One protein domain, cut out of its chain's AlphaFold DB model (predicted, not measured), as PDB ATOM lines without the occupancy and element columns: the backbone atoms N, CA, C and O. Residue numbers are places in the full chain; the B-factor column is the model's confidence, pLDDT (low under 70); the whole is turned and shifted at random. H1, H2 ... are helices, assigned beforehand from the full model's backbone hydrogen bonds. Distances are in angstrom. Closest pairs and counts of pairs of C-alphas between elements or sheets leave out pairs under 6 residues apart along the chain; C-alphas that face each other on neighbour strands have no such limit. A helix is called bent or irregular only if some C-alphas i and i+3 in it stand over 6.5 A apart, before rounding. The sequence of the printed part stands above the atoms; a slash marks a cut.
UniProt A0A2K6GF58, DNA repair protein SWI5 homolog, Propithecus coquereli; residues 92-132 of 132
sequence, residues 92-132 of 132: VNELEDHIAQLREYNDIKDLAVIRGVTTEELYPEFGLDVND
ATOM      1  N   VAL A  92     172.123-110.069  91.330       68.56
ATOM      2  CA  VAL A  92     171.033-109.821  90.360       68.56
ATOM      3  C   VAL A  92     170.924-108.332  90.005       68.56
ATOM      4  O   VAL A  92     170.644-107.973  88.870       68.56
ATOM      5  N   ASN A  93     171.231-107.471  90.962       72.06
ATOM      6  CA  ASN A  93     171.334-106.029  90.810       72.06
ATOM      7  C   ASN A  93     172.359-105.577  89.742       72.06
ATOM      8  O   ASN A  93     172.059-104.658  88.995       72.06
ATOM      9  N   GLU A  94     173.503-106.249  89.571       83.00
ATOM     10  CA  GLU A  94     174.458-105.922  88.490       83.00
ATOM     11  C   GLU A  94     173.890-106.260  87.100       83.00
ATOM     12  O   GLU A  94     174.211-105.614  86.104       83.00
ATOM     13  N   LEU A  95     172.998-107.252  87.014       88.94
ATOM     14  CA  LEU A  95     172.318-107.591  85.765       88.94
ATOM     15  C   LEU A  95     171.309-106.511  85.360       88.94
ATOM     16  O   LEU A  95     171.179-106.221  84.174       88.94
ATOM     17  N   GLU A  96     170.602-105.917  86.321       89.31
ATOM     18  CA  GLU A  96     169.680-104.804  86.062       89.31
ATOM     19  C   GLU A  96     170.429-103.583  85.513       89.31
ATOM     20  O   GLU A  96     169.992-103.007  84.513       89.31
ATOM     21  N   ASP A  97     171.597-103.269  86.080       90.38
ATOM     22  CA  ASP A  97     172.476-102.201  85.594       90.38
ATOM     23  C   ASP A  97     172.975-102.482  84.166       90.38
ATOM     24  O   ASP A  97     172.872-101.625  83.285       90.38
ATOM     25  N   HIS A  98     173.431-103.708  83.877       92.12
ATOM     26  CA  HIS A  98     173.841-104.092  82.520       92.12
ATOM     27  C   HIS A  98     172.678-104.079  81.514       92.12
ATOM     28  O   HIS A  98     172.861-103.717  80.350       92.12
ATOM     29  N   ILE A  99     171.463-104.450  81.933       93.56
ATOM     30  CA  ILE A  99     170.263-104.347  81.088       93.56
ATOM     31  C   ILE A  99     169.962-102.881  80.773       93.56
ATOM     32  O   ILE A  99     169.596-102.576  79.636       93.56
ATOM     33  N   ALA A 100     170.095-101.981  81.751       93.62
ATOM     34  CA  ALA A 100     169.902-100.552  81.540       93.62
ATOM     35  C   ALA A 100     170.925 -99.993  80.539       93.62
ATOM     36  O   ALA A 100     170.522 -99.368  79.559       93.62
ATOM     37  N   GLN A 101     172.210-100.324  80.705       92.38
ATOM     38  CA  GLN A 101     173.277 -99.923  79.779       92.38
ATOM     39  C   GLN A 101     173.034-100.429  78.349       92.38
ATOM     40  O   GLN A 101     173.180 -99.684  77.383       92.38
ATOM     41  N   LEU A 102     172.602-101.687  78.184       95.75
ATOM     42  CA  LEU A 102     172.279-102.235  76.861       95.75
ATOM     43  C   LEU A 102     171.078-101.547  76.208       95.75
ATOM     44  O   LEU A 102     171.040-101.418  74.983       95.75
ATOM     45  N   ARG A 103     170.078-101.141  76.996       96.38
ATOM     46  CA  ARG A 103     168.933-100.377  76.482       96.38
ATOM     47  C   ARG A 103     169.385 -99.016  75.978       96.38
ATOM     48  O   ARG A 103     169.088 -98.688  74.839       96.38
ATOM     49  N   GLU A 104     170.170 -98.300  76.773       93.62
ATOM     50  CA  GLU A 104     170.726 -97.001  76.392       93.62
ATOM     51  C   GLU A 104     171.588 -97.092  75.125       93.62
ATOM     52  O   GLU A 104     171.396 -96.323  74.183       93.62
ATOM     53  N   TYR A 105     172.464 -98.099  75.034       94.19
ATOM     54  CA  TYR A 105     173.243 -98.344  73.820       94.19
ATOM     55  C   TYR A 105     172.353 -98.594  72.593       94.19
ATOM     56  O   TYR A 105     172.610 -98.050  71.517       94.19
ATOM     57  N   ASN A 106     171.311 -99.419  72.730       95.69
ATOM     58  CA  ASN A 106     170.398 -99.696  71.621       95.69
ATOM     59  C   ASN A 106     169.621 -98.446  71.200       95.69
ATOM     60  O   ASN A 106     169.474 -98.229  70.002       95.69
ATOM     61  N   ASP A 107     169.204 -97.600  72.142       95.69
ATOM     62  CA  ASP A 107     168.534 -96.336  71.833       95.69
ATOM     63  C   ASP A 107     169.453 -95.418  71.002       95.69
ATOM     64  O   ASP A 107     169.035 -94.877  69.974       95.69
ATOM     65  N   ILE A 108     170.733 -95.303  71.374       93.56
ATOM     66  CA  ILE A 108     171.735 -94.535  70.612       93.56
ATOM     67  C   ILE A 108     171.960 -95.157  69.229       93.56
ATOM     68  O   ILE A 108     172.010 -94.451  68.218       93.56
ATOM     69  N   LYS A 109     172.072 -96.485  69.162       96.12
ATOM     70  CA  LYS A 109     172.256 -97.216  67.906       96.12
ATOM     71  C   LYS A 109     171.076 -97.023  66.956       96.12
ATOM     72  O   LYS A 109     171.289 -96.762  65.773       96.12
ATOM     73  N   ASP A 110     169.850 -97.117  67.452       96.81
ATOM     74  CA  ASP A 110     168.642 -96.932  66.652       96.81
ATOM     75  C   ASP A 110     168.531 -95.487  66.152       96.81
ATOM     76  O   ASP A 110     168.197 -95.253  64.988       96.81
ATOM     77  N   LEU A 111     168.906 -94.504  66.977       96.44
ATOM     78  CA  LEU A 111     169.010 -93.109  66.548       96.44
ATOM     79  C   LEU A 111     170.057 -92.914  65.445       96.44
ATOM     80  O   LEU A 111     169.777 -92.201  64.476       96.44
ATOM     81  N   ALA A 112     171.223 -93.559  65.543       96.50
ATOM     82  CA  ALA A 112     172.255 -93.517  64.506       96.50
ATOM     83  C   ALA A 112     171.736 -94.086  63.178       96.50
ATOM     84  O   ALA A 112     171.891 -93.460  62.129       96.50
ATOM     85  N   VAL A 113     171.019 -95.213  63.236       97.00
ATOM     86  CA  VAL A 113     170.378 -95.838  62.069       97.00
ATOM     87  C   VAL A 113     169.342 -94.909  61.433       97.00
ATOM     88  O   VAL A 113     169.344 -94.743  60.215       97.00
ATOM     89  N   ILE A 114     168.483 -94.270  62.233       96.50
ATOM     90  CA  ILE A 114     167.460 -93.334  61.735       96.50
ATOM     91  C   ILE A 114     168.103 -92.105  61.083       96.50
ATOM     92  O   ILE A 114     167.608 -91.609  60.069       96.50
ATOM     93  N   ARG A 115     169.198 -91.606  61.657       96.19
ATOM     94  CA  ARG A 115     169.927 -90.435  61.152       96.19
ATOM     95  C   ARG A 115     170.873 -90.768  59.994       96.19
ATOM     96  O   ARG A 115     171.294 -89.857  59.290       96.19
ATOM     97  N   GLY A 116     171.183 -92.046  59.777       96.00
ATOM     98  CA  GLY A 116     172.147 -92.490  58.771       96.00
ATOM     99  C   GLY A 116     173.597 -92.134  59.113       96.00
ATOM    100  O   GLY A 116     174.406 -91.979  58.202       96.00
ATOM    101  N   VAL A 117     173.907 -91.983  60.403       96.12
ATOM    102  CA  VAL A 117     175.246 -91.659  60.920       96.12
ATOM    103  C   VAL A 117     175.844 -92.859  61.645       96.12
ATOM    104  O   VAL A 117     175.150 -93.837  61.937       96.12
ATOM    105  N   THR A 118     177.139 -92.804  61.943       94.25
ATOM    106  CA  THR A 118     177.772 -93.803  62.811       94.25
ATOM    107  C   THR A 118     177.427 -93.548  64.280       94.25
ATOM    108  O   THR A 118     177.065 -92.441  64.672       94.25
ATOM    109  N   THR A 119     177.518 -94.577  65.121       93.62
ATOM    110  CA  THR A 119     177.268 -94.422  66.563       93.62
ATOM    111  C   THR A 119     178.306 -93.527  67.237       93.62
ATOM    112  O   THR A 119     177.943 -92.761  68.122       93.62
ATOM    113  N   GLU A 120     179.561 -93.561  66.776       92.88
ATOM    114  CA  GLU A 120     180.656 -92.719  67.285       92.88
ATOM    115  C   GLU A 120     180.383 -91.220  67.080       92.88
ATOM    116  O   GLU A 120     180.674 -90.408  67.953       92.88
ATOM    117  N   GLU A 121     179.752 -90.845  65.961       93.25
ATOM    118  CA  GLU A 121     179.363 -89.456  65.678       93.25
ATOM    119  C   GLU A 121     178.312 -88.914  66.658       93.25
ATOM    120  O   GLU A 121     178.219 -87.699  66.841       93.25
ATOM    121  N   LEU A 122     177.533 -89.793  67.300       93.12
ATOM    122  CA  LEU A 122     176.520 -89.405  68.281       93.12
ATOM    123  C   LEU A 122     177.055 -89.334  69.711       93.12
ATOM    124  O   LEU A 122     176.442 -88.658  70.530       93.12
ATOM    125  N   TYR A 123     178.183 -89.969  70.031       92.12
ATOM    126  CA  TYR A 123     178.726 -90.006  71.396       92.12
ATOM    127  C   TYR A 123     178.863 -88.625  72.067       92.12
ATOM    128  O   TYR A 123     178.415 -88.496  73.211       92.12
ATOM    129  N   PRO A 124     179.310 -87.551  71.377       92.06
ATOM    130  CA  PRO A 124     179.352 -86.212  71.967       92.06
ATOM    131  C   PRO A 124     177.982 -85.662  72.395       92.06
ATOM    132  O   PRO A 124     177.913 -84.874  73.336       92.06
ATOM    133  N   GLU A 125     176.886 -86.062  71.735       91.25
ATOM    134  CA  GLU A 125     175.523 -85.637  72.098       91.25
ATOM    135  C   GLU A 125     175.040 -86.288  73.401       91.25
ATOM    136  O   GLU A 125     174.219 -85.707  74.111       91.25
ATOM    137  N   PHE A 126     175.568 -87.471  73.723       88.31
ATOM    138  CA  PHE A 126     175.237 -88.248  74.920       88.31
ATOM    139  C   PHE A 126     176.302 -88.131  76.020       88.31
ATOM    140  O   PHE A 126     176.175 -88.760  77.065       88.31
ATOM    141  N   GLY A 127     177.335 -87.304  75.814       87.44
ATOM    142  CA  GLY A 127     178.428 -87.125  76.772       87.44
ATOM    143  C   GLY A 127     179.340 -88.349  76.915       87.44
ATOM    144  O   GLY A 127     179.965 -88.498  77.960       87.44
ATOM    145  N   LEU A 128     179.397 -89.202  75.890       86.62
ATOM    146  CA  LEU A 128     180.250 -90.388  75.821       86.62
ATOM    147  C   LEU A 128     181.559 -90.055  75.093       86.62
ATOM    148  O   LEU A 128     181.555 -89.265  74.141       86.62
ATOM    149  N   ASP A 129     182.668 -90.662  75.517       86.12
ATOM    150  CA  ASP A 129     183.934 -90.622  74.779       86.12
ATOM    151  C   ASP A 129     184.126 -91.900  73.951       86.12
ATOM    152  O   ASP A 129     183.640 -92.973  74.290       86.12
ATOM    153  N   VAL A 130     184.878 -91.800  72.857       78.25
ATOM    154  CA  VAL A 130     185.225 -92.956  72.011       78.25
ATOM    155  C   VAL A 130     186.223 -93.891  72.721       78.25
ATOM    156  O   VAL A 130     186.419 -95.024  72.287       78.25
ATOM    157  N   ASN A 131     186.862 -93.430  73.804       79.50
ATOM    158  CA  ASN A 131     187.852 -94.194  74.568       79.50
ATOM    159  C   ASN A 131     187.314 -94.804  75.878       79.50
ATOM    160  O   ASN A 131     188.123 -95.379  76.613       79.50
ATOM    161  N   ASP A 132     186.020 -94.645  76.183       71.75
ATOM    162  CA  ASP A 132     185.366 -95.269  77.348       71.75
ATOM    163  C   ASP A 132     185.166 -96.790  77.184       71.75
ATOM    164  O   ASP A 132     184.986 -97.272  76.039       71.75
TER     165      ASP A 132
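What this domain is: This is residues 92 to 132 of the 132 residues of the protein "DNA repair protein SWI5 homolog" of Propithecus coquereli (UniProt A0A2K6GF58). One long helix, H1, has a small head near one end, where the chain turns tightly and a short irregular helix, H2, packs crosswise on residues 108 to 112 of H1. The other part of H1, residues 92 to 103, sticks out as a free arm, and residues 127 to 132 follow H2 as a tail with no named element. The printed part has 41 residues with two named helices, H1 then H2, and no named strand; the class is all helix. The whole is loose, with a radius of gyration of the C-alphas of 11.6 A, and its C-alphas span 36 by 22 by 12 A, only just flat.

How they stand to each other: H1, residues 92 to 115, touches H2, residues 119 to 126, with residues 108 to 112 alone. Their closest C-alphas are those of Ala 112 and Thr 119, 5.5 A apart. Their lines are only just about perpendicular, at 70.1 degrees. Residues 92 to 103 of H1 stand free. In H1 every O i to N i+4 pair is within hydrogen-bond range; in H2 1 of 4 is, beside 4 of 5 O i to N i+3 pairs.

Where its parts are: H1 runs 35.1 A from C-alpha 92 at (171.033, -109.821, 90.360) to C-alpha 115 at (169.927, -90.435, 61.152). H2 measures 10.6 A from its first to its last C-alpha and ends at C-alpha 126, (175.237, -88.248, 74.920). H2 is irregular: C-alphas 121 and 124 are 7.1 A apart, and its line is a rough one.

The domain as a whole: The two C-alphas farthest apart are those of Val 92 and Gly 116, 36.0 A. The link from H1 to H2, three residues, is tight. The printed part has no cut and ends at residue 132, the chain's last residue. The mean pLDDT of the printed part is 90.7, and residue 92 is under 70.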